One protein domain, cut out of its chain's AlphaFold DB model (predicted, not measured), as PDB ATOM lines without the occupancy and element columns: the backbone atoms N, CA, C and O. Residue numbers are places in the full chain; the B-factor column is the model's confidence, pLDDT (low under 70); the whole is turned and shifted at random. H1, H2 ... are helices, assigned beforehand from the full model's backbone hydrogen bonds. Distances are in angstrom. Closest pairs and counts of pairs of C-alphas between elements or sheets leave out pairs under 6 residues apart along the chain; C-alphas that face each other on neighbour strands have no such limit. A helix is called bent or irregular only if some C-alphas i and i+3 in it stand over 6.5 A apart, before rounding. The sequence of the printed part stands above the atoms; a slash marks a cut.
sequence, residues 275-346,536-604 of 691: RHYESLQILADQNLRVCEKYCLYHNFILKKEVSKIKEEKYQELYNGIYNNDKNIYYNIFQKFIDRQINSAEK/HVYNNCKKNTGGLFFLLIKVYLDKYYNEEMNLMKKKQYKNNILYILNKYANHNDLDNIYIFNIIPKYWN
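What this domain is: This is residues 275 to 346 and 536 to 604 of the 691 residues of the protein "Vps39_2 domain-containing protein" of Plasmodium falciparum Tanzania (2000708) (UniProt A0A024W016). A cluster of helices is built round H6: H1 and H2 pack on it, H7 folds back along it, and H3, with H8 side by side, packs on it from another side. Residues 337 to 346, which belong to H4, stick out as an arm, and H5 lies far out, touching no helix. The printed part has 141 residues with eight named helices, H1 to H8 in chain order, and no named strand; the class is all helix. It is compact, with a radius of gyration of the C-alphas of 16.0 A and spans of 52 by 39 by 25 A.

Where its parts are: H2, residues 288 to 306, is 24.9 A long and has a kink of 32 degrees near residue 300; it is irregular, but only just, with C-alphas 301 and 304 6.9 A apart. H4, residues 328 to 346, is 27.2 A long, with a kink of 51 degrees near residue 335; it is irregular, with C-alphas 332 and 335 7.5 A apart. It ends at C-alpha 346 (6.206, -18.522, 164.056). H6, residues 548 to 561, is 19.8 A long and begins at C-alpha 548 (-1.116, -19.178, 194.499). H7, residues 567 to 583, is 24.4 A long, and H3, residues 311 to 323, is 18.4 A long. The shorter ones are H1, residues 276 to 283, starting at C-alpha 276 (4.903, -23.057, 191.342); H8, residues 593 to 598; and H5, residues 536 to 539.

How they stand to each other: H2 touches the hub H6 with residues 291 to 299 alone, closest at the C-alphas of Cys 295 and Leu 548, 5.4 A. H1 touches H6 at a steep tilt of 60 degrees, with Gln 281 and Val 555 closest, their C-alphas 6.1 A apart. H6 and H7 form a helical hairpin at a shallow tilt of 23 degrees; their closest C-alphas, of Tyr 560 and Lys 570, are 5.3 A apart. H3 touches H6, H8 and H4; the closest C-alphas of H3 and H8, of Tyr 322 and Tyr 594, are 6.9 A apart, at a shallow tilt of 6 degrees. In H1, H6 and H7 every O i to N i+4 pair is within hydrogen-bond range; the counts are 13 of 15 in H2 and in H4, 8 of 9 in H3 and 1 of 2 in H8, and H5 is too short for such a pair.

The domain as a whole: The C-alphas of Lys 346 and Asn 604, the two farthest apart, are 56.5 A apart. Residues 347 to 535 are not printed, and C-alphas 346 and 536 are 39.1 A apart across this cut. Of the links printed whole, none is long. The mean pLDDT of the printed part is 71.4; 41 residues are under 70, among them 324 to 346 and 536 to 544.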
ATOM      1  N   ARG A 275       5.927 -24.688 187.537       74.69
ATOM      2  CA  ARG A 275       6.230 -25.487 188.736       74.69
ATOM      3  C   ARG A 275       6.241 -24.597 189.978       74.69
ATOM      4  O   ARG A 275       7.269 -24.337 190.612       74.69
ATOM      5  N   HIS A 276       5.071 -24.037 190.273       79.19
ATOM      6  CA  HIS A 276       4.903 -23.057 191.342       79.19
ATOM      7  C   HIS A 276       5.060 -23.678 192.742       79.19
ATOM      8  O   HIS A 276       5.540 -22.992 193.642       79.19
ATOM      9  N   TYR A 277       4.753 -24.970 192.924       80.69
ATOM     10  CA  TYR A 277       4.948 -25.667 194.204       80.69
ATOM     11  C   TYR A 277       6.438 -25.732 194.567       80.69
ATOM     12  O   TYR A 277       6.831 -25.274 195.635       80.69
ATOM     13  N   GLU A 278       7.292 -26.221 193.664       77.50
ATOM     14  CA  GLU A 278       8.741 -26.328 193.888       77.50
ATOM     15  C   GLU A 278       9.409 -24.952 194.022       77.50
ATOM     16  O   GLU A 278      10.347 -24.785 194.802       77.50
ATOM     17  N   SER A 279       8.893 -23.950 193.301       80.69
ATOM     18  CA  SER A 279       9.311 -22.549 193.438       80.69
ATOM     19  C   SER A 279       9.046 -22.021 194.852       80.69
ATOM     20  O   SER A 279       9.958 -21.540 195.525       80.69
ATOM     21  N   LEU A 280       7.804 -22.150 195.329       81.75
ATOM     22  CA  LEU A 280       7.407 -21.708 196.663       81.75
ATOM     23  C   LEU A 280       8.059 -22.546 197.765       81.75
ATOM     24  O   LEU A 280       8.404 -21.999 198.805       81.75
ATOM     25  N   GLN A 281       8.303 -23.840 197.538       82.88
ATOM     26  CA  GLN A 281       9.024 -24.691 198.482       82.88
ATOM     27  C   GLN A 281      10.446 -24.169 198.729       82.88
ATOM     28  O   GLN A 281      10.877 -24.164 199.876       82.88
ATOM     29  N   ILE A 282      11.154 -23.681 197.707       78.94
ATOM     30  CA  ILE A 282      12.486 -23.079 197.887       78.94
ATOM     31  C   ILE A 282      12.385 -21.714 198.590       78.94
ATOM     32  O   ILE A 282      13.092 -21.478 199.569       78.94
ATOM     33  N   LEU A 283      11.484 -20.828 198.145       79.25
ATOM     34  CA  LEU A 283      11.330 -19.487 198.733       79.25
ATOM     35  C   LEU A 283      10.877 -19.517 200.205       79.25
ATOM     36  O   LEU A 283      11.310 -18.689 201.010       79.25
ATOM     37  N   ALA A 284      10.039 -20.490 200.570       79.06
ATOM     38  CA  ALA A 284       9.468 -20.631 201.905       79.06
ATOM     39  C   ALA A 284      10.511 -20.900 203.005       79.06
ATOM     40  O   ALA A 284      10.197 -20.682 204.173       79.06
ATOM     41  N   ASP A 285      11.720 -21.367 202.663       75.38
ATOM     42  CA  ASP A 285      12.823 -21.538 203.627       75.38
ATOM     43  C   ASP A 285      13.652 -20.274 203.862       75.38
ATOM     44  O   ASP A 285      14.496 -20.271 204.754       75.38
ATOM     45  N   GLN A 286      13.418 -19.216 203.084       74.06
ATOM     46  CA  GLN A 286      14.218 -17.996 203.130       74.06
ATOM     47  C   GLN A 286      13.441 -16.803 203.672       74.06
ATOM     48  O   GLN A 286      13.799 -16.268 204.715       74.06
ATOM     49  N   ASN A 287      12.384 -16.361 202.980       77.50
ATOM     50  CA  ASN A 287      11.702 -15.123 203.356       77.50
ATOM     51  C   ASN A 287      10.224 -15.107 202.933       77.50
ATOM     52  O   ASN A 287       9.876 -15.277 201.761       77.50
ATOM     53  N   LEU A 288       9.354 -14.824 203.906       80.00
ATOM     54  CA  LEU A 288       7.913 -14.670 203.715       80.00
ATOM     55  C   LEU A 288       7.574 -13.547 202.720       80.00
ATOM     56  O   LEU A 288       6.756 -13.759 201.830       80.00
ATOM     57  N   ARG A 289       8.240 -12.384 202.807       77.69
ATOM     58  CA  ARG A 289       7.976 -11.226 201.926       77.69
ATOM     59  C   ARG A 289       8.244 -11.545 200.452       77.69
ATOM     60  O   ARG A 289       7.543 -11.050 199.572       77.69
ATOM     61  N   VAL A 290       9.238 -12.391 200.169       75.62
ATOM     62  CA  VAL A 290       9.551 -12.827 198.797       75.62
ATOM     63  C   VAL A 290       8.478 -13.794 198.282       75.62
ATOM     64  O   VAL A 290       8.056 -13.676 197.133       75.62
ATOM     65  N   CYS A 291       7.956 -14.677 199.141       79.19
ATOM     66  CA  CYS A 291       6.808 -15.530 198.810       79.19
ATOM     67  C   CYS A 291       5.544 -14.708 198.498       79.19
ATOM     68  O   CYS A 291       4.831 -15.024 197.546       79.19
ATOM     69  N   GLU A 292       5.277 -13.634 199.255       76.62
ATOM     70  CA  GLU A 292       4.158 -12.718 198.985       76.62
ATOM     71  C   GLU A 292       4.289 -12.042 197.616       76.62
ATOM     72  O   GLU A 292       3.360 -12.114 196.808       76.62
ATOM     73  N   LYS A 293       5.450 -11.430 197.332       75.88
ATOM     74  CA  LYS A 293       5.740 -10.784 196.038       75.88
ATOM     75  C   LYS A 293       5.573 -11.771 194.876       75.88
ATOM     76  O   LYS A 293       4.899 -11.450 193.899       75.88
ATOM     77  N   TYR A 294       6.095 -12.994 195.015       79.12
ATOM     78  CA  TYR A 294       5.942 -14.067 194.025       79.12
ATOM     79  C   TYR A 294       4.467 -14.410 193.755       79.12
ATOM     80  O   TYR A 294       4.048 -14.480 192.596       79.12
ATOM     81  N   CYS A 295       3.663 -14.591 194.810       78.81
ATOM     82  CA  CYS A 295       2.240 -14.914 194.674       78.81
ATOM     83  C   CYS A 295       1.456 -13.778 194.008       78.81
ATOM     84  O   CYS A 295       0.646 -14.048 193.124       78.81
ATOM     85  N   LEU A 296       1.718 -12.518 194.380       77.62
ATOM     86  CA  LEU A 296       1.085 -11.344 193.769       77.62
ATOM     87  C   LEU A 296       1.415 -11.228 192.274       77.62
ATOM     88  O   LEU A 296       0.503 -11.103 191.456       77.62
ATOM     89  N   TYR A 297       2.699 -11.324 191.919       75.31
ATOM     90  CA  TYR A 297       3.187 -11.204 190.543       75.31
ATOM     91  C   TYR A 297       2.587 -12.275 189.621       75.31
ATOM     92  O   TYR A 297       1.988 -11.962 188.587       75.31
ATOM     93  N   HIS A 298       2.660 -13.547 190.015       71.69
ATOM     94  CA  HIS A 298       2.121 -14.626 189.190       71.69
ATOM     95  C   HIS A 298       0.583 -14.658 189.179       71.69
ATOM     96  O   HIS A 298       0.009 -14.952 188.128       71.69
ATOM     97  N   ASN A 299      -0.106 -14.264 190.261       74.19
ATOM     98  CA  ASN A 299      -1.562 -14.074 190.222       74.19
ATOM     99  C   ASN A 299      -1.953 -12.954 189.246       74.19
ATOM    100  O   ASN A 299      -2.956 -13.091 188.548       74.19
ATOM    101  N   PHE A 300      -1.171 -11.873 189.153       73.94
ATOM    102  CA  PHE A 300      -1.407 -10.791 188.195       73.94
ATOM    103  C   PHE A 300      -1.214 -11.239 186.739       73.94
ATOM    104  O   PHE A 300      -2.092 -10.980 185.914       73.94
ATOM    105  N   ILE A 301      -0.128 -11.961 186.432       70.69
ATOM    106  CA  ILE A 301       0.124 -12.520 185.091       70.69
ATOM    107  C   ILE A 301      -1.000 -13.474 184.678       70.69
ATOM    108  O   ILE A 301      -1.599 -13.319 183.611       70.69
ATOM    109  N   LEU A 302      -1.313 -14.450 185.534       71.62
ATOM    110  CA  LEU A 302      -2.272 -15.506 185.213       71.62
ATOM    111  C   LEU A 302      -3.716 -14.991 185.143       71.62
ATOM    112  O   LEU A 302      -4.527 -15.583 184.435       71.62
ATOM    113  N   LYS A 303      -4.040 -13.859 185.784       72.00
ATOM    114  CA  LYS A 303      -5.381 -13.242 185.836       72.00
ATOM    115  C   LYS A 303      -6.121 -13.201 184.495       72.00
ATOM    116  O   LYS A 303      -7.308 -13.507 184.462       72.00
ATOM    117  N   LYS A 304      -5.441 -12.824 183.401       68.94
ATOM    118  CA  LYS A 304      -6.045 -12.703 182.054       68.94
ATOM    119  C   LYS A 304      -6.390 -14.047 181.410       68.94
ATOM    120  O   LYS A 304      -7.268 -14.099 180.552       68.94
ATOM    121  N   GLU A 305      -5.685 -15.111 181.780       68.94
ATOM    122  CA  GLU A 305      -5.936 -16.460 181.265       68.94
ATOM    123  C   GLU A 305      -6.892 -17.220 182.180       68.94
ATOM    124  O   GLU A 305      -7.829 -17.851 181.707       68.94
ATOM    125  N   VAL A 306      -6.729 -17.064 183.493       71.31
ATOM    126  CA  VAL A 306      -7.599 -17.641 184.519       71.31
ATOM    127  C   VAL A 306      -9.033 -17.103 184.422       71.31
ATOM    128  O   VAL A 306      -9.982 -17.867 184.595       71.31
ATOM    129  N   SER A 307      -9.231 -15.840 184.024       68.12
ATOM    130  CA  SER A 307     -10.566 -15.295 183.725       68.12
ATOM    131  C   SER A 307     -11.255 -15.920 182.500       68.12
ATOM    132  O   SER A 307     -12.421 -15.627 182.260       68.12
ATOM    133  N   LYS A 308     -10.555 -16.741 181.703       72.12
ATOM    134  CA  LYS A 308     -11.109 -17.476 180.548       72.12
ATOM    135  C   LYS A 308     -11.400 -18.951 180.873       72.12
ATOM    136  O   LYS A 308     -11.888 -19.679 180.010       72.12
ATOM    137  N   ILE A 309     -11.062 -19.413 182.080       74.12
ATOM    138  CA  ILE A 309     -11.267 -20.798 182.520       74.12
ATOM    139  C   ILE A 309     -12.717 -20.963 183.002       74.12
ATOM    140  O   ILE A 309     -13.216 -20.141 183.768       74.12
ATOM    141  N   LYS A 310     -13.389 -22.038 182.559       76.69
ATOM    142  CA  LYS A 310     -14.726 -22.425 183.046       76.69
ATOM    143  C   LYS A 310     -14.693 -22.774 184.535       76.69
ATOM    144  O   LYS A 310     -13.723 -23.374 184.993       76.69
ATOM    145  N   GLU A 311     -15.779 -22.500 185.257       70.56
ATOM    146  CA  GLU A 311     -15.879 -22.742 186.706       70.56
ATOM    147  C   GLU A 311     -15.539 -24.189 187.113       70.56
ATOM    148  O   GLU A 311     -14.819 -24.384 188.085       70.56
ATOM    149  N   GLU A 312     -15.948 -25.192 186.330       74.19
ATOM    150  CA  GLU A 312     -15.616 -26.615 186.534       74.19
ATOM    151  C   GLU A 312     -14.095 -26.839 186.648       74.19
ATOM    152  O   GLU A 312     -13.591 -27.331 187.657       74.19
ATOM    153  N   LYS A 313     -13.340 -26.373 185.645       72.50
ATOM    154  CA  LYS A 313     -11.872 -26.485 185.590       72.50
ATOM    155  C   LYS A 313     -11.160 -25.593 186.599       72.50
ATOM    156  O   LYS A 313     -10.011 -25.832 186.963       72.50
ATOM    157  N   TYR A 314     -11.839 -24.546 187.047       73.44
ATOM    158  CA  TYR A 314     -11.364 -23.712 188.133       73.44
ATOM    159  C   TYR A 314     -11.493 -24.433 189.486       73.44
ATOM    160  O   TYR A 314     -10.598 -24.305 190.317       73.44
ATOM    161  N   GLN A 315     -12.520 -25.265 189.694       72.81
ATOM    162  CA  GLN A 315     -12.587 -26.156 190.860       72.81
ATOM    163  C   GLN A 315     -11.575 -27.308 190.769       72.81
ATOM    164  O   GLN A 315     -10.942 -27.622 191.778       72.81
ATOM    165  N   GLU A 316     -11.338 -27.876 189.576       75.69
ATOM    166  CA  GLU A 316     -10.250 -28.849 189.345       75.69
ATOM    167  C   GLU A 316      -8.887 -28.299 189.809       75.69
ATOM    168  O   GLU A 316      -8.117 -29.030 190.431       75.69
ATOM    169  N   LEU A 317      -8.612 -27.004 189.581       76.00
ATOM    170  CA  LEU A 317      -7.379 -26.351 190.032       76.00
ATOM    171  C   LEU A 317      -7.203 -26.433 191.558       76.00
ATOM    172  O   LEU A 317      -6.151 -26.866 192.024       76.00
ATOM    173  N   TYR A 318      -8.219 -26.074 192.349       73.69
ATOM    174  CA  TYR A 318      -8.113 -26.136 193.813       73.69
ATOM    175  C   TYR A 318      -8.172 -27.560 194.366       73.69
ATOM    176  O   TYR A 318      -7.456 -27.851 195.323       73.69
ATOM    177  N   ASN A 319      -8.969 -28.448 193.762       75.31
ATOM    178  CA  ASN A 319      -9.014 -29.863 194.134       75.31
ATOM    179  C   ASN A 319      -7.634 -30.513 193.950       75.31
ATOM    180  O   ASN A 319      -7.113 -31.149 194.863       75.31
ATOM    181  N   GLY A 320      -6.980 -30.265 192.815       69.44
ATOM    182  CA  GLY A 320      -5.613 -30.716 192.593       69.44
ATOM    183  C   GLY A 320      -4.625 -30.131 193.609       69.44
ATOM    184  O   GLY A 320      -3.803 -30.870 194.151       69.44
ATOM    185  N   ILE A 321      -4.688 -28.819 193.901       74.38
ATOM    186  CA  ILE A 321      -3.755 -28.184 194.859       74.38
ATOM    187  C   ILE A 321      -3.951 -28.779 196.260       74.38
ATOM    188  O   ILE A 321      -2.985 -28.976 196.993       74.38
ATOM    189  N   TYR A 322      -5.190 -29.111 196.624       71.19
ATOM    190  CA  TYR A 322      -5.510 -29.820 197.859       71.19
ATOM    191  C   TYR A 322      -4.890 -31.236 197.889       71.19
ATOM    192  O   TYR A 322      -4.280 -31.607 198.901       71.19
ATOM    193  N   ASN A 323      -4.966 -31.968 196.770       72.81
ATOM    194  CA  ASN A 323      -4.454 -33.336 196.584       72.81
ATOM    195  C   ASN A 323      -2.941 -33.436 196.278       72.81
ATOM    196  O   ASN A 323      -2.430 -34.541 196.114       72.81
ATOM    197  N   ASN A 324      -2.204 -32.318 196.235       66.00
ATOM    198  CA  ASN A 324      -0.768 -32.259 195.911       66.00
ATOM    199  C   ASN A 324      -0.376 -32.719 194.488       66.00
ATOM    200  O   ASN A 324       0.768 -33.121 194.249       66.00
ATOM    201  N   ASP A 325      -1.271 -32.570 193.508       69.38
ATOM    202  CA  ASP A 325      -0.964 -32.848 192.101       69.38
ATOM    203  C   ASP A 325       0.035 -31.817 191.529       69.38
ATOM    204  O   ASP A 325      -0.320 -30.751 191.030       69.38
ATOM    205  N   LYS A 326       1.335 -32.119 191.537       66.31
ATOM    206  CA  LYS A 326       2.386 -31.162 191.107       66.31
ATOM    207  C   LYS A 326       2.240 -30.659 189.659       66.31
ATOM    208  O   LYS A 326       2.770 -29.606 189.315       66.31
ATOM    209  N   ASN A 327       1.488 -31.377 188.824       66.62
ATOM    210  CA  ASN A 327       1.308 -31.082 187.403       66.62
ATOM    211  C   ASN A 327       0.042 -30.267 187.065       66.62
ATOM    212  O   ASN A 327      -0.165 -29.990 185.890       66.62
ATOM    213  N   ILE A 328      -0.806 -29.852 188.020       65.69
ATOM    214  CA  ILE A 328      -2.085 -29.159 187.707       65.69
ATOM    215  C   ILE A 328      -1.859 -27.900 186.878       65.69
ATOM    216  O   ILE A 328      -2.478 -27.717 185.834       65.69
ATOM    217  N   TYR A 329      -0.957 -27.033 187.344       68.00
ATOM    218  CA  TYR A 329      -0.641 -25.776 186.678       68.00
ATOM    219  C   TYR A 329      -0.074 -26.043 185.283       68.00
ATOM    220  O   TYR A 329      -0.491 -25.404 184.322       68.00
ATOM    221  N   TYR A 330       0.796 -27.047 185.148       66.06
ATOM    222  CA  TYR A 330       1.286 -27.480 183.847       66.06
ATOM    223  C   TYR A 330       0.132 -27.931 182.936       66.06
ATOM    224  O   TYR A 330      -0.005 -27.399 181.843       66.06
ATOM    225  N   ASN A 331      -0.752 -28.820 183.396       67.56
ATOM    226  CA  ASN A 331      -1.862 -29.377 182.615       67.56
ATOM    227  C   ASN A 331      -2.915 -28.321 182.219       67.56
ATOM    228  O   ASN A 331      -3.426 -28.333 181.098       67.56
ATOM    229  N   ILE A 332      -3.242 -27.392 183.123       65.62
ATOM    230  CA  ILE A 332      -4.230 -26.327 182.891       65.62
ATOM    231  C   ILE A 332      -3.665 -25.248 181.960       65.62
ATOM    232  O   ILE A 332      -4.362 -24.804 181.043       65.62
ATOM    233  N   PHE A 333      -2.400 -24.856 182.141       66.38
ATOM    234  CA  PHE A 333      -1.753 -23.819 181.334       66.38
ATOM    235  C   PHE A 333      -0.950 -24.361 180.139       66.38
ATOM    236  O   PHE A 333      -0.404 -23.560 179.385       66.38
ATOM    237  N   GLN A 334      -0.945 -25.674 179.871       65.62
ATOM    238  CA  GLN A 334      -0.193 -26.283 178.760       65.62
ATOM    239  C   GLN A 334      -0.491 -25.594 177.422       65.62
ATOM    240  O   GLN A 334       0.410 -25.106 176.749       65.62
ATOM    241  N   LYS A 335      -1.779 -25.398 177.108       58.38
ATOM    242  CA  LYS A 335      -2.225 -24.706 175.884       58.38
ATOM    243  C   LYS A 335      -1.795 -23.235 175.804       58.38
ATOM    244  O   LYS A 335      -1.847 -22.655 174.721       58.38
ATOM    245  N   PHE A 336      -1.428 -22.608 176.921       58.09
ATOM    246  CA  PHE A 336      -0.871 -21.256 176.967       58.09
ATOM    247  C   PHE A 336       0.651 -21.277 176.757       58.09
ATOM    248  O   PHE A 336       1.147 -20.517 175.925       58.09
ATOM    249  N   ILE A 337       1.360 -22.199 177.420       57.56
ATOM    250  CA  ILE A 337       2.794 -22.463 177.213       57.56
ATOM    251  C   ILE A 337       3.054 -22.765 175.729       57.56
ATOM    252  O   ILE A 337       3.857 -22.090 175.082       57.56
ATOM    253  N   ASP A 338       2.285 -23.694 175.154       56.28
ATOM    254  CA  ASP A 338       2.369 -24.075 173.744       56.28
ATOM    255  C   ASP A 338       2.112 -22.878 172.819       56.28
ATOM    256  O   ASP A 338       2.783 -22.730 171.799       56.28
ATOM    257  N   ARG A 339       1.175 -21.979 173.161       54.62
ATOM    258  CA  ARG A 339       0.912 -20.757 172.380       54.62
ATOM    259  C   ARG A 339       2.070 -19.765 172.439       54.62
ATOM    260  O   ARG A 339       2.381 -19.185 171.402       54.62
ATOM    261  N   GLN A 340       2.712 -19.575 173.595       53.47
ATOM    262  CA  GLN A 340       3.897 -18.718 173.688       53.47
ATOM    263  C   GLN A 340       5.057 -19.286 172.865       53.47
ATOM    264  O   GLN A 340       5.594 -18.567 172.020       53.47
ATOM    265  N   ILE A 341       5.370 -20.577 173.023       50.62
ATOM    266  CA  ILE A 341       6.425 -21.271 172.265       50.62
ATOM    267  C   ILE A 341       6.162 -21.156 170.754       50.62
ATOM    268  O   ILE A 341       6.990 -20.616 170.021       50.62
ATOM    269  N   ASN A 342       4.955 -21.516 170.303       43.78
ATOM    270  CA  ASN A 342       4.561 -21.387 168.897       43.78
ATOM    271  C   ASN A 342       4.584 -19.932 168.389       43.78
ATOM    272  O   ASN A 342       4.757 -19.711 167.191       43.78
ATOM    273  N   SER A 343       4.383 -18.924 169.247       46.34
ATOM    274  CA  SER A 343       4.452 -17.510 168.846       46.34
ATOM    275  C   SER A 343       5.890 -17.016 168.653       46.34
ATOM    276  O   SER A 343       6.137 -16.209 167.756       46.34
ATOM    277  N   ALA A 344       6.839 -17.538 169.438       43.94
ATOM    278  CA  ALA A 344       8.265 -17.297 169.247       43.94
ATOM    279  C   ALA A 344       8.772 -18.004 167.977       43.94
ATOM    280  O   ALA A 344       9.455 -17.395 167.160       43.94
ATOM    281  N   GLU A 345       8.352 -19.251 167.750       39.69
ATOM    282  CA  GLU A 345       8.746 -20.042 166.578       39.69
ATOM    283  C   GLU A 345       8.135 -19.502 165.268       39.69
ATOM    284  O   GLU A 345       8.840 -19.345 164.269       39.69
ATOM    285  N   LYS A 346       6.855 -19.094 165.257       39.56
ATOM    286  CA  LYS A 346       6.206 -18.522 164.056       39.56
ATOM    287  C   LYS A 346       6.764 -17.165 163.622       39.56
ATOM    288  O   LYS A 346       6.663 -16.831 162.439       39.56
ATOM    289  N   HIS A 536     -26.630 -13.471 187.296       45.16
ATOM    290  CA  HIS A 536     -25.288 -13.856 186.815       45.16
ATOM    291  C   HIS A 536     -24.263 -12.707 186.869       45.16
ATOM    292  O   HIS A 536     -23.060 -12.959 186.959       45.16
ATOM    293  N   VAL A 537     -24.742 -11.457 186.870       44.22
ATOM    294  CA  VAL A 537     -23.962 -10.214 186.985       44.22
ATOM    295  C   VAL A 537     -22.907 -10.278 188.098       44.22
ATOM    296  O   VAL A 537     -21.800  -9.805 187.876       44.22
ATOM    297  N   TYR A 538     -23.198 -10.911 189.247       42.78
ATOM    298  CA  TYR A 538     -22.240 -11.019 190.359       42.78
ATOM    299  C   TYR A 538     -21.529 -12.371 190.504       42.78
ATOM    300  O   TYR A 538     -20.423 -12.387 191.048       42.78
ATOM    301  N   ASN A 539     -22.058 -13.479 189.968       44.16
ATOM    302  CA  ASN A 539     -21.256 -14.710 189.848       44.16
ATOM    303  C   ASN A 539     -20.054 -14.460 188.917       44.16
ATOM    304  O   ASN A 539     -18.918 -14.750 189.291       44.16
ATOM    305  N   ASN A 540     -20.274 -13.738 187.813       45.31
ATOM    306  CA  ASN A 540     -19.222 -13.282 186.898       45.31
ATOM    307  C   ASN A 540     -18.264 -12.229 187.508       45.31
ATOM    308  O   ASN A 540     -17.226 -11.929 186.919       45.31
ATOM    309  N   CYS A 541     -18.568 -11.655 188.683       40.66
ATOM    310  CA  CYS A 541     -17.665 -10.732 189.384       40.66
ATOM    311  C   CYS A 541     -16.612 -11.432 190.255       40.66
ATOM    312  O   CYS A 541     -15.674 -10.768 190.714       40.66
ATOM    313  N   LYS A 542     -16.704 -12.754 190.463       54.44
ATOM    314  CA  LYS A 542     -15.592 -13.525 191.028       54.44
ATOM    315  C   LYS A 542     -14.457 -13.551 190.009       54.44
ATOM    316  O   LYS A 542     -14.439 -14.342 189.076       54.44
ATOM    317  N   LYS A 543     -13.490 -12.649 190.184       59.81
ATOM    318  CA  LYS A 543     -12.232 -12.682 189.433       59.81
ATOM    319  C   LYS A 543     -11.514 -13.972 189.812       59.81
ATOM    320  O   LYS A 543     -10.932 -14.033 190.892       59.81
ATOM    321  N   ASN A 544     -11.587 -14.981 188.953       66.44
ATOM    322  CA  ASN A 544     -10.815 -16.206 189.098       66.44
ATOM    323  C   ASN A 544      -9.321 -15.821 189.225       66.44
ATOM    324  O   ASN A 544      -8.810 -15.029 188.426       66.44
ATOM    325  N   THR A 545      -8.638 -16.320 190.252       71.25
ATOM    326  CA  THR A 545      -7.228 -16.039 190.579       71.25
ATOM    327  C   THR A 545      -6.401 -17.323 190.516       71.25
ATOM    328  O   THR A 545      -6.947 -18.420 190.483       71.25
ATOM    329  N   GLY A 546      -5.075 -17.216 190.433       67.00
ATOM    330  CA  GLY A 546      -4.201 -18.362 190.163       67.00
ATOM    331  C   GLY A 546      -4.173 -19.441 191.248       67.00
ATOM    332  O   GLY A 546      -3.583 -20.482 190.996       67.00
ATOM    333  N   GLY A 547      -4.765 -19.231 192.430       76.00
ATOM    334  CA  GLY A 547      -4.707 -20.176 193.549       76.00
ATOM    335  C   GLY A 547      -3.363 -20.164 194.288       76.00
ATOM    336  O   GLY A 547      -3.086 -21.057 195.089       76.00
ATOM    337  N   LEU A 548      -2.506 -19.169 194.040       80.38
ATOM    338  CA  LEU A 548      -1.116 -19.178 194.499       80.38
ATOM    339  C   LEU A 548      -0.959 -18.897 195.997       80.38
ATOM    340  O   LEU A 548      -0.094 -19.499 196.626       80.38
ATOM    341  N   PHE A 549      -1.813 -18.065 196.605       81.81
ATOM    342  CA  PHE A 549      -1.797 -17.911 198.068       81.81
ATOM    343  C   PHE A 549      -2.276 -19.179 198.784       81.81
ATOM    344  O   PHE A 549      -1.753 -19.535 199.838       81.81
ATOM    345  N   PHE A 550      -3.226 -19.897 198.184       82.94
ATOM    346  CA  PHE A 550      -3.694 -21.193 198.673       82.94
ATOM    347  C   PHE A 550      -2.591 -22.263 198.550       82.94
ATOM    348  O   PHE A 550      -2.318 -22.981 199.513       82.94
ATOM    349  N   LEU A 551      -1.871 -22.287 197.421       83.44
ATOM    350  CA  LEU A 551      -0.676 -23.112 197.221       83.44
ATOM    351  C   LEU A 551       0.439 -22.783 198.233       83.44
ATOM    352  O   LEU A 551       1.062 -23.695 198.766       83.44
ATOM    353  N   LEU A 552       0.672 -21.504 198.544       83.94
ATOM    354  CA  LEU A 552       1.668 -21.083 199.537       83.94
ATOM    355  C   LEU A 552       1.325 -21.580 200.949       83.94
ATOM    356  O   LEU A 552       2.197 -22.090 201.652       83.94
ATOM    357  N   ILE A 553       0.055 -21.477 201.355       83.88
ATOM    358  CA  ILE A 553      -0.426 -22.024 202.633       83.88
ATOM    359  C   ILE A 553      -0.231 -23.545 202.670       83.88
ATOM    360  O   ILE A 553       0.271 -24.068 203.665       83.88
ATOM    361  N   LYS A 554      -0.555 -24.248 201.576       83.12
ATOM    362  CA  LYS A 554      -0.339 -25.694 201.443       83.12
ATOM    363  C   LYS A 554       1.143 -26.067 201.575       83.12
ATOM    364  O   LYS A 554       1.465 -26.927 202.385       83.12
ATOM    365  N   VAL A 555       2.051 -25.362 200.892       82.62
ATOM    366  CA  VAL A 555       3.512 -25.562 201.003       82.62
ATOM    367  C   VAL A 555       4.015 -25.348 202.437       82.62
ATOM    368  O   VAL A 555       4.827 -26.136 202.925       82.62
ATOM    369  N   TYR A 556       3.543 -24.313 203.140       82.44
ATOM    370  CA  TYR A 556       3.915 -24.104 204.544       82.44
ATOM    371  C   TYR A 556       3.354 -25.183 205.479       82.44
ATOM    372  O   TYR A 556       4.011 -25.523 206.462       82.44
ATOM    373  N   LEU A 557       2.176 -25.741 205.185       81.50
ATOM    374  CA  LEU A 557       1.585 -26.824 205.972       81.50
ATOM    375  C   LEU A 557       2.261 -28.168 205.716       81.50
ATOM    376  O   LEU A 557       2.599 -28.846 206.680       81.50
ATOM    377  N   ASP A 558       2.565 -28.514 204.468       81.25
ATOM    378  CA  ASP A 558       3.342 -29.715 204.143       81.25
ATOM    379  C   ASP A 558       4.715 -29.674 204.856       81.25
ATOM    380  O   ASP A 558       5.143 -30.657 205.458       81.25
ATOM    381  N   LYS A 559       5.362 -28.497 204.930       77.38
ATOM    382  CA  LYS A 559       6.575 -28.290 205.748       77.38
ATOM    383  C   LYS A 559       6.350 -28.342 207.258       77.38
ATOM    384  O   LYS A 559       7.264 -28.727 207.986       77.38
ATOM    385  N   TYR A 560       5.182 -27.927 207.740       75.25
ATOM    386  CA  TYR A 560       4.818 -28.021 209.153       75.25
ATOM    387  C   TYR A 560       4.654 -29.490 209.580       75.25
ATOM    388  O   TYR A 560       5.105 -29.861 210.665       75.25
ATOM    389  N   TYR A 561       4.044 -30.319 208.724       74.75
ATOM    390  CA  TYR A 561       3.820 -31.746 208.972       74.75
ATOM    391  C   TYR A 561       5.097 -32.600 208.908       74.75
ATOM    392  O   TYR A 561       5.108 -33.685 209.480       74.75
ATOM    393  N   ASN A 562       6.187 -32.119 208.297       75.31
ATOM    394  CA  ASN A 562       7.465 -32.840 208.275       75.31
ATOM    395  C   ASN A 562       8.007 -33.086 209.697       75.31
ATOM    396  O   ASN A 562       8.337 -32.153 210.438       75.31
ATOM    397  N   GLU A 563       8.136 -34.354 210.079       57.38
ATOM    398  CA  GLU A 563       8.466 -34.757 211.450       57.38
ATOM    399  C   GLU A 563       9.881 -34.314 211.862       57.38
ATOM    400  O   GLU A 563      10.032 -33.723 212.931       57.38
ATOM    401  N   GLU A 564      10.857 -34.422 210.955       60.28
ATOM    402  CA  GLU A 564      12.287 -34.097 211.139       60.28
ATOM    403  C   GLU A 564      12.609 -32.604 211.392       60.28
ATOM    404  O   GLU A 564      13.756 -32.241 211.654       60.28
ATOM    405  N   MET A 565      11.630 -31.696 211.296       61.78
ATOM    406  CA  MET A 565      11.875 -30.247 211.354       61.78
ATOM    407  C   MET A 565      11.884 -29.662 212.777       61.78
ATOM    408  O   MET A 565      10.946 -29.854 213.555       61.78
ATOM    409  N   ASN A 566      12.903 -28.835 213.060       69.25
ATOM    410  CA  ASN A 566      13.083 -28.092 214.316       69.25
ATOM    411  C   ASN A 566      11.810 -27.360 214.786       69.25
ATOM    412  O   ASN A 566      11.186 -26.613 214.026       69.25
ATOM    413  N   LEU A 567      11.508 -27.474 216.085       71.44
ATOM    414  CA  LEU A 567      10.318 -26.899 216.732       71.44
ATOM    415  C   LEU A 567      10.159 -25.384 216.479       71.44
ATOM    416  O   LEU A 567       9.057 -24.899 216.222       71.44
ATOM    417  N   MET A 568      11.274 -24.645 216.472       70.38
ATOM    418  CA  MET A 568      11.300 -23.207 216.172       70.38
ATOM    419  C   MET A 568      10.853 -22.889 214.737       70.38
ATOM    420  O   MET A 568      10.079 -21.953 214.535       70.38
ATOM    421  N   LYS A 569      11.257 -23.698 213.744       74.25
ATOM    422  CA  LYS A 569      10.818 -23.533 212.347       74.25
ATOM    423  C   LYS A 569       9.341 -23.895 212.178       74.25
ATOM    424  O   LYS A 569       8.619 -23.169 211.501       74.25
ATOM    425  N   LYS A 570       8.847 -24.935 212.866       76.56
ATOM    426  CA  LYS A 570       7.406 -25.267 212.900       76.56
ATOM    427  C   LYS A 570       6.567 -24.099 213.441       76.56
ATOM    428  O   LYS A 570       5.560 -23.736 212.834       76.56
ATOM    429  N   LYS A 571       7.022 -23.439 214.515       77.31
ATOM    430  CA  LYS A 571       6.387 -22.220 215.053       77.31
ATOM    431  C   LYS A 571       6.444 -21.046 214.062       77.31
ATOM    432  O   LYS A 571       5.444 -20.355 213.890       77.31
ATOM    433  N   GLN A 572       7.567 -20.857 213.366       80.88
ATOM    434  CA  GLN A 572       7.711 -19.835 212.323       80.88
ATOM    435  C   GLN A 572       6.741 -20.062 211.151       80.88
ATOM    436  O   GLN A 572       6.027 -19.136 210.773       80.88
ATOM    437  N   TYR A 573       6.633 -21.285 210.616       81.62
ATOM    438  CA  TYR A 573       5.677 -21.581 209.542       81.62
ATOM    439  C   TYR A 573       4.222 -21.411 209.999       81.62
ATOM    440  O   TYR A 573       3.430 -20.836 209.257       81.62
ATOM    441  N   LYS A 574       3.870 -21.811 211.233       81.31
ATOM    442  CA  LYS A 574       2.537 -21.545 211.808       81.31
ATOM    443  C   LYS A 574       2.218 -20.046 211.828       81.31
ATOM    444  O   LYS A 574       1.157 -19.644 211.357       81.31
ATOM    445  N   ASN A 575       3.149 -19.219 212.306       83.12
ATOM    446  CA  ASN A 575       2.991 -17.763 212.318       83.12
ATOM    447  C   ASN A 575       2.848 -17.190 210.895       83.12
ATOM    448  O   ASN A 575       1.983 -16.348 210.665       83.12
ATOM    449  N   ASN A 576       3.634 -17.682 209.932       82.62
ATOM    450  CA  ASN A 576       3.546 -17.277 208.527       82.62
ATOM    451  C   ASN A 576       2.175 -17.614 207.914       82.62
ATOM    452  O   ASN A 576       1.597 -16.781 207.218       82.62
ATOM    453  N   ILE A 577       1.629 -18.804 208.194       83.62
ATOM    454  CA  ILE A 577       0.295 -19.215 207.728       83.62
ATOM    455  C   ILE A 577      -0.782 -18.301 208.322       83.62
ATOM    456  O   ILE A 577      -1.608 -17.778 207.576       83.62
ATOM    457  N   LEU A 578      -0.758 -18.059 209.638       82.75
ATOM    458  CA  LEU A 578      -1.711 -17.163 210.307       82.75
ATOM    459  C   LEU A 578      -1.628 -15.725 209.763       82.75
ATOM    460  O   LEU A 578      -2.659 -15.092 209.536       82.75
ATOM    461  N   TYR A 579      -0.419 -15.230 209.483       84.69
ATOM    462  CA  TYR A 579      -0.208 -13.924 208.857       84.69
ATOM    463  C   TYR A 579      -0.811 -13.850 207.447       84.69
ATOM    464  O   TYR A 579      -1.556 -12.913 207.161       84.69
ATOM    465  N   ILE A 580      -0.556 -14.846 206.586       82.00
ATOM    466  CA  ILE A 580      -1.122 -14.894 205.226       82.00
ATOM    467  C   ILE A 580      -2.652 -14.973 205.282       82.00
ATOM    468  O   ILE A 580      -3.319 -14.213 204.581       82.00
ATOM    469  N   LEU A 581      -3.206 -15.846 206.133       82.31
ATOM    470  CA  LEU A 581      -4.651 -15.985 206.322       82.31
ATOM    471  C   LEU A 581      -5.285 -14.649 206.722       82.31
ATOM    472  O   LEU A 581      -6.233 -14.217 206.074       82.31
ATOM    473  N   ASN A 582      -4.747 -13.961 207.730       82.19
ATOM    474  CA  ASN A 582      -5.314 -12.700 208.213       82.19
ATOM    475  C   ASN A 582      -5.132 -11.541 207.214       82.19
ATOM    476  O   ASN A 582      -6.081 -10.797 206.968       82.19
ATOM    477  N   LYS A 583      -3.948 -11.391 206.602       80.12
ATOM    478  CA  LYS A 583      -3.639 -10.296 205.661       80.12
ATOM    479  C   LYS A 583      -4.376 -10.434 204.330       80.12
ATOM    480  O   LYS A 583      -4.892  -9.448 203.807       80.12
ATOM    481  N   TYR A 584      -4.454 -11.649 203.790       76.81
ATOM    482  CA  TYR A 584      -5.089 -11.927 202.500       76.81
ATOM    483  C   TYR A 584      -6.496 -12.516 202.630       76.81
ATOM    484  O   TYR A 584      -7.031 -12.999 201.637       76.81
ATOM    485  N   ALA A 585      -7.150 -12.405 203.795       72.44
ATOM    486  CA  ALA A 585      -8.531 -12.859 204.020       72.44
ATOM    487  C   ALA A 585      -9.543 -12.309 202.990       72.44
ATOM    488  O   ALA A 585     -10.573 -12.918 202.714       72.44
ATOM    489  N   ASN A 586      -9.249 -11.151 202.393       72.38
ATOM    490  CA  ASN A 586     -10.054 -10.561 201.324       72.38
ATOM    491  C   ASN A 586      -9.817 -11.178 199.934       72.38
ATOM    492  O   ASN A 586     -10.674 -11.014 199.067       72.38
ATOM    493  N   HIS A 587      -8.692 -11.854 199.696       73.56
ATOM    494  CA  HIS A 587      -8.268 -12.329 198.379       73.56
ATOM    495  C   HIS A 587      -9.053 -13.570 197.927       73.56
ATOM    496  O   HIS A 587      -9.267 -14.498 198.704       73.56
ATOM    497  N   ASN A 588      -9.430 -13.617 196.645       71.81
ATOM    498  CA  ASN A 588     -10.289 -14.671 196.090       71.81
ATOM    499  C   ASN A 588      -9.680 -16.086 196.193       71.81
ATOM    500  O   ASN A 588     -10.433 -17.050 196.289       71.81
ATOM    501  N   ASP A 589      -8.345 -16.215 196.247       70.12
ATOM    502  CA  ASP A 589      -7.663 -17.505 196.498       70.12
ATOM    503  C   ASP A 589      -8.092 -18.162 197.826       70.12
ATOM    504  O   ASP A 589      -7.984 -19.379 197.961       70.12
ATOM    505  N   LEU A 590      -8.537 -17.375 198.817       71.25
ATOM    506  CA  LEU A 590      -8.922 -17.874 200.142       71.25
ATOM    507  C   LEU A 590     -10.447 -18.056 200.298       71.25
ATOM    508  O   LEU A 590     -10.891 -18.618 201.297       71.25
ATOM    509  N   ASP A 591     -11.252 -17.666 199.300       71.06
ATOM    510  CA  ASP A 591     -12.718 -17.845 199.274       71.06
ATOM    511  C   ASP A 591     -13.136 -19.289 198.908       71.06
ATOM    512  O   ASP A 591     -14.127 -19.511 198.206       71.06
ATOM    513  N   ASN A 592     -12.391 -20.295 199.373       72.75
ATOM    514  CA  ASN A 592     -12.600 -21.697 199.012       72.75
ATOM    515  C   ASN A 592     -12.916 -22.582 200.232       72.75
ATOM    516  O   ASN A 592     -12.366 -22.401 201.313       72.75
ATOM    517  N   ILE A 593     -13.785 -23.580 200.051       74.50
ATOM    518  CA  ILE A 593     -14.114 -24.611 201.046       74.50
ATOM    519  C   ILE A 593     -12.851 -25.381 201.466       74.50
ATOM    520  O   ILE A 593     -12.649 -25.613 202.658       74.50
ATOM    521  N   TYR A 594     -11.959 -25.705 200.519       74.31
ATOM    522  CA  TYR A 594     -10.749 -26.485 200.804       74.31
ATOM    523  C   TYR A 594      -9.811 -25.831 201.834       74.31
ATOM    524  O   TYR A 594      -9.047 -26.546 202.480       74.31
ATOM    525  N   ILE A 595      -9.866 -24.505 202.043       79.38
ATOM    526  CA  ILE A 595      -8.986 -23.841 203.021       79.38
ATOM    527  C   ILE A 595      -9.333 -24.216 204.463       79.38
ATOM    528  O   ILE A 595      -8.438 -24.376 205.287       79.38
ATOM    529  N   PHE A 596     -10.618 -24.439 204.751       76.75
ATOM    530  CA  PHE A 596     -11.073 -24.892 206.063       76.75
ATOM    531  C   PHE A 596     -10.721 -26.366 206.305       76.75
ATOM    532  O   PHE A 596     -10.432 -26.738 207.436       76.75
ATOM    533  N   ASN A 597     -10.660 -27.178 205.243       77.56
ATOM    534  CA  ASN A 597     -10.243 -28.584 205.314       77.56
ATOM    535  C   ASN A 597      -8.721 -28.749 205.495       77.56
ATOM    536  O   ASN A 597      -8.273 -29.737 206.068       77.56
ATOM    537  N   ILE A 598      -7.929 -27.795 204.992       76.31
ATOM    538  CA  ILE A 598      -6.461 -27.771 205.095       76.31
ATOM    539  C   ILE A 598      -5.973 -27.359 206.493       76.31
ATOM    540  O   ILE A 598      -4.882 -27.757 206.908       76.31
ATOM    541  N   ILE A 599      -6.764 -26.570 207.224       77.88
ATOM    542  CA  ILE A 599      -6.426 -26.116 208.576       77.88
ATOM    543  C   ILE A 599      -6.328 -27.320 209.535       77.88
ATOM    544  O   ILE A 599      -7.258 -28.128 209.603       77.88
ATOM    545  N   PRO A 600      -5.238 -27.459 210.317       76.12
ATOM    546  CA  PRO A 600      -5.078 -28.611 211.196       76.12
ATOM    547  C   PRO A 600      -6.093 -28.634 212.349       76.12
ATOM    548  O   PRO A 600      -6.253 -27.653 213.073       76.12
ATOM    549  N   LYS A 601      -6.713 -29.799 212.586       72.69
ATOM    550  CA  LYS A 601      -7.775 -30.002 213.600       72.69
ATOM    551  C   LYS A 601      -7.374 -29.677 215.049       72.69
ATOM    552  O   LYS A 601      -8.250 -29.494 215.883       72.69
ATOM    553  N   TYR A 602      -6.076 -29.638 215.355       72.88
ATOM    554  CA  TYR A 602      -5.531 -29.354 216.690       72.88
ATOM    555  C   TYR A 602      -5.155 -27.872 216.899       72.88
ATOM    556  O   TYR A 602      -4.588 -27.530 217.935       72.88
ATOM    557  N   TRP A 603      -5.403 -26.980 215.930       79.69
ATOM    558  CA  TRP A 603      -5.218 -25.539 216.142       79.69
ATOM    559  C   TRP A 603      -6.383 -24.962 216.948       79.69
ATOM    560  O   TRP A 603      -7.548 -25.272 216.698       79.69
ATOM    561  N   ASN A 604      -6.069 -24.086 217.903       77.88
ATOM    562  CA  ASN A 604      -7.091 -23.455 218.728       77.88
ATOM    563  C   ASN A 604      -7.907 -22.479 217.876       77.88
ATOM    564  O   ASN A 604      -7.346 -21.589 217.236       77.88
TER     565      ASN A 604